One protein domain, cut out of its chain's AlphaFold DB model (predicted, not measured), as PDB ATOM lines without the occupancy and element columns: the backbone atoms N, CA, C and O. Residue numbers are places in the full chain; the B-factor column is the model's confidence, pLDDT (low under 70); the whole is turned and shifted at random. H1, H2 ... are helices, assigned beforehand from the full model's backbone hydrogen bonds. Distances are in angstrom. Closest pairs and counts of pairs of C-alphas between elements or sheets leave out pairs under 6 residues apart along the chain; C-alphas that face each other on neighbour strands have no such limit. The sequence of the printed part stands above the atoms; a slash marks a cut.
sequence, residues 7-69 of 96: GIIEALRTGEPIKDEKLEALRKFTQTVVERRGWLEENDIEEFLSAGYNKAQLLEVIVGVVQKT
ATOM      1  N   GLY A   7     224.217 148.871 141.626       92.12
ATOM      2  CA  GLY A   7     225.378 148.135 141.136       92.12
ATOM      3  C   GLY A   7     225.224 146.623 141.291       92.12
ATOM      4  O   GLY A   7     225.656 145.872 140.420       92.12
ATOM      5  N   ILE A   8     224.554 146.161 142.353       94.12
ATOM      6  CA  ILE A   8     224.225 144.738 142.530       94.12
ATOM      7  C   ILE A   8     223.204 144.285 141.480       94.12
ATOM      8  O   ILE A   8     223.352 143.208 140.901       94.12
ATOM      9  N   ILE A   9     222.172 145.095 141.222       92.50
ATOM     10  CA  ILE A   9     221.152 144.783 140.208       92.50
ATOM     11  C   ILE A   9     221.797 144.680 138.823       92.50
ATOM     12  O   ILE A   9     221.501 143.742 138.080       92.50
ATOM     13  N   GLU A  10     222.686 145.612 138.490       92.31
ATOM     14  CA  GLU A  10     223.382 145.618 137.206       92.31
ATOM     15  C   GLU A  10     224.313 144.412 137.057       92.31
ATOM     16  O   GLU A  10     224.270 143.734 136.030       92.31
ATOM     17  N   ALA A  11     225.079 144.066 138.099       94.31
ATOM     18  CA  ALA A  11     225.931 142.876 138.093       94.31
ATOM     19  C   ALA A  11     225.115 141.592 137.854       94.31
ATOM     20  O   ALA A  11     225.456 140.774 137.002       94.31
ATOM     21  N   LEU A  12     223.964 141.447 138.522       93.62
ATOM     22  CA  LEU A  12     223.064 140.305 138.321       93.62
ATOM     23  C   LEU A  12     222.491 140.233 136.898       93.62
ATOM     24  O   LEU A  12     222.352 139.139 136.351       93.62
ATOM     25  N   ARG A  13     222.148 141.378 136.300       92.62
ATOM     26  CA  ARG A  13     221.614 141.457 134.931       92.62
ATOM     27  C   ARG A  13     222.675 141.147 133.879       92.62
ATOM     28  O   ARG A  13     222.378 140.486 132.889       92.62
ATOM     29  N   THR A  14     223.902 141.602 134.091       91.62
ATOM     30  CA  THR A  14     225.015 141.436 133.143       91.62
ATOM     31  C   THR A  14     225.791 140.135 133.337       91.62
ATOM     32  O   THR A  14     226.516 139.715 132.441       91.62
ATOM     33  N   GLY A  15     225.588 139.446 134.461       90.81
ATOM     34  CA  GLY A  15     226.324 138.232 134.811       90.81
ATOM     35  C   GLY A  15     227.707 138.503 135.408       90.81
ATOM     36  O   GLY A  15     228.464 137.552 135.620       90.81
ATOM     37  N   GLU A  16     228.017 139.764 135.705       94.56
ATOM     38  CA  GLU A  16     229.261 140.187 136.339       94.56
ATOM     39  C   GLU A  16     229.313 139.784 137.826       94.56
ATOM     40  O   GLU A  16     228.269 139.612 138.470       94.56
ATOM     41  N   PRO A  17     230.518 139.636 138.408       96.62
ATOM     42  CA  PRO A  17     230.670 139.351 139.829       96.62
ATOM     43  C   PRO A  17     230.099 140.455 140.727       96.62
ATOM     44  O   PRO A  17     230.282 141.651 140.484       96.62
ATOM     45  N   ILE A  18     229.467 140.057 141.828       96.81
ATOM     46  CA  ILE A  18     229.031 140.964 142.891       96.81
ATOM     47  C   ILE A  18     230.223 141.259 143.813       96.81
ATOM     48  O   ILE A  18     230.986 140.368 144.171       96.81
ATOM     49  N   LYS A  19     230.389 142.525 144.222       94.44
ATOM     50  CA  LYS A  19     231.504 142.945 145.097       94.44
ATOM     51  C   LYS A  19     231.427 142.366 146.509       94.44
ATOM     52  O   LYS A  19     232.458 142.158 147.138       94.44
ATOM     53  N   ASP A  20     230.217 142.171 147.024       95.44
ATOM     54  CA  ASP A  20     229.996 141.509 148.306       95.44
ATOM     55  C   ASP A  20     230.222 140.001 148.137       95.44
ATOM     56  O   ASP A  20     229.466 139.329 147.437       95.44
ATOM     57  N   GLU A  21     231.270 139.476 148.775       96.31
ATOM     58  CA  GLU A  21     231.698 138.080 148.627       96.31
ATOM     59  C   GLU A  21     230.617 137.080 149.053       96.31
ATOM     60  O   GLU A  21     230.467 136.016 148.447       96.31
ATOM     61  N   LYS A  22     229.816 137.429 150.066       96.94
ATOM     62  CA  LYS A  22     228.733 136.574 150.549       96.94
ATOM     63  C   LYS A  22     227.580 136.538 149.547       96.94
ATOM     64  O   LYS A  22     226.996 135.476 149.317       96.94
ATOM     65  N   LEU A  23     227.239 137.662 148.924       97.25
ATOM     66  CA  LEU A  23     226.242 137.690 147.850       97.25
ATOM     67  C   LEU A  23     226.759 137.045 146.562       97.25
ATOM     68  O   LEU A  23     225.988 136.386 145.866       97.25
ATOM     69  N   GLU A  24     228.051 137.161 146.265       97.88
ATOM     70  CA  GLU A  24     228.659 136.503 145.109       97.88
ATOM     71  C   GLU A  24     228.653 134.979 145.251       97.88
ATOM     72  O   GLU A  24     228.299 134.276 144.305       97.88
ATOM     73  N   ALA A  25     228.957 134.455 146.442       98.19
ATOM     74  CA  ALA A  25     228.829 133.028 146.725       98.19
ATOM     75  C   ALA A  25     227.385 132.534 146.519       98.19
ATOM     76  O   ALA A  25     227.169 131.478 145.928       98.19
ATOM     77  N   LEU A  26     226.385 133.325 146.929       98.31
ATOM     78  CA  LEU A  26     224.975 133.013 146.681       98.31
ATOM     79  C   LEU A  26     224.623 133.035 145.189       98.31
ATOM     80  O   LEU A  26     223.914 132.139 144.722       98.31
ATOM     81  N   ARG A  27     225.116 134.026 144.435       97.81
ATOM     82  CA  ARG A  27     224.912 134.117 142.983       97.81
ATOM     83  C   ARG A  27     225.480 132.887 142.281       97.81
ATOM     84  O   ARG A  27     224.744 132.226 141.550       97.81
ATOM     85  N   LYS A  28     226.748 132.558 142.549       97.81
ATOM     86  CA  LYS A  28     227.444 131.398 141.974       97.81
ATOM     87  C   LYS A  28     226.737 130.096 142.323       97.81
ATOM     88  O   LYS A  28     226.399 129.338 141.424       97.81
ATOM     89  N   PHE A  29     226.427 129.878 143.600       98.44
ATOM     90  CA  PHE A  29     225.728 128.672 144.035       98.44
ATOM     91  C   PHE A  29     224.367 128.516 143.341       98.44
ATOM     92  O   PHE A  29     224.053 127.455 142.801       98.44
ATOM     93  N   THR A  30     223.575 129.592 143.278       98.31
ATOM     94  CA  THR A  30     222.274 129.590 142.586       98.31
ATOM     95  C   THR A  30     222.433 129.265 141.100       98.31
ATOM     96  O   THR A  30     221.668 128.464 140.560       98.31
ATOM     97  N   GLN A  31     223.433 129.853 140.440       97.38
ATOM     98  CA  GLN A  31     223.738 129.585 139.037       97.38
ATOM     99  C   GLN A  31     224.111 128.114 138.819       97.38
ATOM    100  O   GLN A  31     223.511 127.466 137.961       97.38
ATOM    101  N   THR A  32     224.998 127.556 139.645       97.94
ATOM    102  CA  THR A  32     225.388 126.142 139.574       97.94
ATOM    103  C   THR A  32     224.185 125.215 139.749       97.94
ATOM    104  O   THR A  32     224.022 124.271 138.975       97.94
ATOM    105  N   VAL A  33     223.286 125.499 140.701       98.19
ATOM    106  CA  VAL A  33     222.050 124.715 140.896       98.19
ATOM    107  C   VAL A  33     221.185 124.717 139.634       98.19
ATOM    108  O   VAL A  33     220.677 123.663 139.245       98.19
ATOM    109  N   VAL A  34     221.015 125.875 138.990       97.56
ATOM    110  CA  VAL A  34     220.203 126.017 137.772       97.56
ATOM    111  C   VAL A  34     220.850 125.295 136.587       97.56
ATOM    112  O   VAL A  34     220.183 124.509 135.913       97.56
ATOM    113  N   GLU A  35     222.140 125.526 136.342       96.94
ATOM    114  CA  GLU A  35     222.875 124.978 135.196       96.94
ATOM    115  C   GLU A  35     223.043 123.463 135.293       96.94
ATOM    116  O   GLU A  35     222.762 122.737 134.336       96.94
ATOM    117  N   ARG A  36     223.433 122.971 136.475       97.56
ATOM    118  CA  ARG A  36     223.633 121.540 136.741       97.56
ATOM    119  C   ARG A  36     222.353 120.829 137.169       97.56
ATOM    120  O   ARG A  36     222.382 119.631 137.425       97.56
ATOM    121  N   ARG A  37     221.215 121.528 137.246       96.06
ATOM    122  CA  ARG A  37     219.901 120.965 137.621       96.06
ATOM    123  C   ARG A  37     219.940 120.187 138.945       96.06
ATOM    124  O   ARG A  37     219.343 119.119 139.060       96.06
ATOM    125  N   GLY A  38     220.667 120.718 139.927       94.00
ATOM    126  CA  GLY A  38     220.820 120.123 141.259       94.00
ATOM    127  C   GLY A  38     221.886 119.029 141.393       94.00
ATOM    128  O   GLY A  38     222.098 118.552 142.505       94.00
ATOM    129  N   TRP A  39     222.589 118.653 140.319       96.81
ATOM    130  CA  TRP A  39     223.745 117.748 140.387       96.81
ATOM    131  C   TRP A  39     225.003 118.517 140.807       96.81
ATOM    132  O   TRP A  39     225.834 118.878 139.975       96.81
ATOM    133  N   LEU A  40     225.088 118.826 142.100       95.50
ATOM    134  CA  LEU A  40     226.194 119.572 142.700       95.50
ATOM    135  C   LEU A  40     227.353 118.653 143.096       95.50
ATOM    136  O   LEU A  40     227.143 117.503 143.488       95.50
ATOM    137  N   GLU A  41     228.565 119.194 143.049       96.62
ATOM    138  CA  GLU A  41     229.763 118.581 143.618       96.62
ATOM    139  C   GLU A  41     229.905 118.979 145.096       96.62
ATOM    140  O   GLU A  41     229.336 119.973 145.548       96.62
ATOM    141  N   GLU A  42     230.680 118.220 145.875       96.25
ATOM    142  CA  GLU A  42     230.905 118.520 147.299       96.25
ATOM    143  C   GLU A  42     231.508 119.921 147.497       96.25
ATOM    144  O   GLU A  42     231.037 120.682 148.342       96.25
ATOM    145  N   ASN A  43     232.442 120.309 146.622       96.88
ATOM    146  CA  ASN A  43     233.065 121.631 146.629       96.88
ATOM    147  C   ASN A  43     232.049 122.777 146.433       96.88
ATOM    148  O   ASN A  43     232.170 123.809 147.085       96.88
ATOM    149  N   ASP A  44     231.004 122.592 145.611       96.44
ATOM    150  CA  ASP A  44     229.956 123.612 145.416       96.44
ATOM    151  C   ASP A  44     229.220 123.909 146.738       96.44
ATOM    152  O   ASP A  44     228.848 125.048 147.036       96.44
ATOM    153  N   ILE A  45     228.993 122.864 147.542       97.25
ATOM    154  CA  ILE A  45     228.316 122.959 148.839       97.25
ATOM    155  C   ILE A  45     229.260 123.577 149.874       97.25
ATOM    156  O   ILE A  45     228.848 124.452 150.638       97.25
ATOM    157  N   GLU A  46     230.516 123.139 149.909       97.75
ATOM    158  CA  GLU A  46     231.522 123.640 150.847       97.75
ATOM    159  C   GLU A  46     231.813 125.129 150.655       97.75
ATOM    160  O   GLU A  46     231.851 125.864 151.644       97.75
ATOM    161  N   GLU A  47     231.950 125.604 149.415       97.25
ATOM    162  CA  GLU A  47     232.155 127.025 149.113       97.25
ATOM    163  C   GLU A  47     230.985 127.885 149.616       97.25
ATOM    164  O   GLU A  47     231.191 128.913 150.268       97.25
ATOM    165  N   PHE A  48     229.745 127.437 149.392       98.38
ATOM    166  CA  PHE A  48     228.552 128.145 149.855       98.38
ATOM    167  C   PHE A  48     228.477 128.217 151.388       98.38
ATOM    168  O   PHE A  48     228.188 129.273 151.955       98.38
ATOM    169  N   LEU A  49     228.774 127.115 152.081       98.19
ATOM    170  CA  LEU A  49     228.792 127.091 153.547       98.19
ATOM    171  C   LEU A  49     229.949 127.923 154.121       98.19
ATOM    172  O   LEU A  49     229.770 128.618 155.122       98.19
ATOM    173  N   SER A  50     231.108 127.915 153.461       98.06
ATOM    174  CA  SER A  50     232.290 128.696 153.855       98.06
ATOM    175  C   SER A  50     232.065 130.205 153.736       98.06
ATOM    176  O   SER A  50     232.605 130.967 154.533       98.06
ATOM    177  N   ALA A  51     231.185 130.644 152.830       97.94
ATOM    178  CA  ALA A  51     230.720 132.033 152.743       97.94
ATOM    179  C   ALA A  51     229.782 132.455 153.902       97.94
ATOM    180  O   ALA A  51     229.259 133.573 153.934       97.94
ATOM    181  N   GLY A  52     229.546 131.567 154.876       98.19
ATOM    182  CA  GLY A  52     228.751 131.842 156.070       98.19
ATOM    183  C   GLY A  52     227.247 131.650 155.872       98.19
ATOM    184  O   GLY A  52     226.453 132.286 156.577       98.19
ATOM    185  N   TYR A  53     226.853 130.818 154.906       98.62
ATOM    186  CA  TYR A  53     225.502 130.267 154.821       98.62
ATOM    187  C   TYR A  53     225.416 128.920 155.541       98.62
ATOM    188  O   TYR A  53     226.419 128.311 155.906       98.62
ATOM    189  N   ASN A  54     224.196 128.438 155.756       98.31
ATOM    190  CA  ASN A  54     223.953 127.132 156.356       98.31
ATOM    191  C   ASN A  54     223.132 126.217 155.433       98.31
ATOM    192  O   ASN A  54     222.594 126.634 154.407       98.31
ATOM    193  N   LYS A  55     223.004 124.945 155.827       97.56
ATOM    194  CA  LYS A  55     222.254 123.941 155.056       97.56
ATOM    195  C   LYS A  55     220.770 124.283 154.888       97.56
ATOM    196  O   LYS A  55     220.190 123.891 153.886       97.56
ATOM    197  N   ALA A  56     220.150 125.005 155.824       98.50
ATOM    198  CA  ALA A  56     218.762 125.438 155.660       98.50
ATOM    199  C   ALA A  56     218.647 126.482 154.540       98.50
ATOM    200  O   ALA A  56     217.814 126.332 153.655       98.50
ATOM    201  N   GLN A  57     219.555 127.457 154.504       98.69
ATOM    202  CA  GLN A  57     219.612 128.468 153.443       98.69
ATOM    203  C   GLN A  57     219.918 127.858 152.072       98.69
ATOM    204  O   GLN A  57     219.377 128.300 151.064       98.69
ATOM    205  N   LEU A  58     220.719 126.792 152.020       97.88
ATOM    206  CA  LEU A  58     220.900 126.012 150.794       97.88
ATOM    207  C   LEU A  58     219.561 125.458 150.279       97.88
ATOM    208  O   LEU A  58     219.257 125.571 149.091       97.88
ATOM    209  N   LEU A  59     218.740 124.882 151.163       98.19
ATOM    210  CA  LEU A  59     217.414 124.374 150.794       98.19
ATOM    211  C   LEU A  59     216.469 125.511 150.373       98.19
ATOM    212  O   LEU A  59     215.705 125.345 149.424       98.19
ATOM    213  N   GLU A  60     216.551 126.675 151.019       98.69
ATOM    214  CA  GLU A  60     215.797 127.876 150.631       98.69
ATOM    215  C   GLU A  60     216.148 128.340 149.209       98.69
ATOM    216  O   GLU A  60     215.248 128.674 148.434       98.69
ATOM    217  N   VAL A  61     217.430 128.290 148.819       98.44
ATOM    218  CA  VAL A  61     217.854 128.579 147.437       98.44
ATOM    219  C   VAL A  61     217.200 127.610 146.457       98.44
ATOM    220  O   VAL A  61     216.656 128.047 145.442       98.44
ATOM    221  N   ILE A  62     217.184 126.310 146.765       98.00
ATOM    222  CA  ILE A  62     216.545 125.302 145.906       98.00
ATOM    223  C   ILE A  62     215.049 125.600 145.738       98.00
ATOM    224  O   ILE A  62     214.537 125.546 144.619       98.00
ATOM    225  N   VAL A  63     214.348 125.971 146.814       98.44
ATOM    226  CA  VAL A  63     212.932 126.377 146.748       98.44
ATOM    227  C   VAL A  63     212.752 127.582 145.820       98.44
ATOM    228  O   VAL A  63     211.878 127.560 144.949       98.44
ATOM    229  N   GLY A  64     213.603 128.603 145.955       98.38
ATOM    230  CA  GLY A  64     213.593 129.778 145.082       98.38
ATOM    231  C   GLY A  64     213.833 129.426 143.611       98.38
ATOM    232  O   GLY A  64     213.108 129.906 142.734       98.38
ATOM    233  N   VAL A  65     214.791 128.536 143.331       98.38
ATOM    234  CA  VAL A  65     215.072 128.036 141.977       98.38
ATOM    235  C   VAL A  65     213.859 127.313 141.402       98.38
ATOM    236  O   VAL A  65     213.444 127.630 140.292       98.38
ATOM    237  N   VAL A  66     213.239 126.390 142.142       98.25
ATOM    238  CA  VAL A  66     212.056 125.651 141.665       98.25
ATOM    239  C   VAL A  66     210.894 126.602 141.373       98.25
ATOM    240  O   VAL A  66     210.283 126.515 140.304       98.25
ATOM    241  N   GLN A  67     210.621 127.549 142.276       98.50
ATOM    242  CA  GLN A  67     209.580 128.558 142.082       98.50
ATOM    243  C   GLN A  67     209.824 129.374 140.804       98.50
ATOM    244  O   GLN A  67     208.899 129.607 140.020       98.50
ATOM    245  N   LYS A  68     211.068 129.813 140.581       97.50
ATOM    246  CA  LYS A  68     211.418 130.607 139.404       97.50
ATOM    247  C   LYS A  68     211.428 129.789 138.129       97.50
ATOM    248  O   LYS A  68     210.918 130.286 137.135       97.50
ATOM    249  N   THR A  69     211.889 128.545 138.145       97.75
ATOM    250  CA  THR A  69     211.799 127.653 136.985       97.75
ATOM    251  C   THR A  69     210.350 127.479 136.539       97.75
ATOM    252  O   THR A  69     210.056 127.692 135.366       97.75
TER     253      THR A  69
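What this domain is: This is residues 7 to 69 of the 96 residues of the protein "Carboxymuconolactone decarboxylase family protein" of Ignavibacteria bacterium (UniProt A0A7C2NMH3). Helix H2 forms the middle of a small helical domain: H3 folds back along it as a helical hairpin, and H4 crosses it at a steep angle, meeting it with its residues 61 to 65. The short H1 lies off on the other side of H2 from H3 and H4, near H2 but without a clear contact. The printed part has 63 residues with four named helices, H1, H2, H3 and H4 in chain order, and no named strand; the class is all helix. The whole is compact, with a radius of gyration of the C-alphas of 11.4 A, and its rounded outline spans 29 by 26 by 18 A.

How they stand to each other: H1, residues 7 to 14, is close to but not clearly touching H2, residues 21 to 35; their closest C-alphas, those of Leu 12 and Arg 27, are 8.0 A apart. These two helices run the same way at a shallow tilt of 22 degrees. H2 touches H3, residues 42 to 50, and their closest C-alphas, those of Ala 25 and Phe 48, are 5.8 A apart. H2 and H3 form a hairpin, running opposite ways at a shallow tilt of 28 degrees. H2 also touches H4, residues 55 to 69, with residues 30 to 34 of H2 and 61 to 65 of H4 alone; the closest C-alphas, those of Thr 30 and Val 61, are 6.6 A apart. H2 and H4 run the same way at a steep tilt of 52 degrees. H3 and H4 are close but not clearly touching, with the closest C-alphas, those of Leu 49 and Lys 55, 7.4 A apart. They run opposite ways at a steep tilt of 69 degrees, only just short of about perpendicular. H1 is apart from H3 and from H4. In H1, H2, H3 and H4, every backbone O i to N i+4 pair is within hydrogen-bond range.

Where its parts are: H1, residues 7 to 14, begins at C-alpha 7 at (225.378, 148.135, 141.136). H2, residues 21 to 35, is 20.7 A from first to last C-alpha. H3, residues 42 to 50, begins at C-alpha 42 at (230.905, 118.520, 147.299). H4, residues 55 to 69, is 21.2 A long and ends at C-alpha 69 at (211.799, 127.653, 136.985).

The domain as a whole: The two C-alphas farthest apart, those of Gly 7 and Glu 42, are 30.8 A apart. The printed part has no cut. The link from H3 to H4 is tight, and those from H1 to H2 and from H2 to H3 are short. The mean pLDDT of the printed part is 96.8, and no printed residue is under 70.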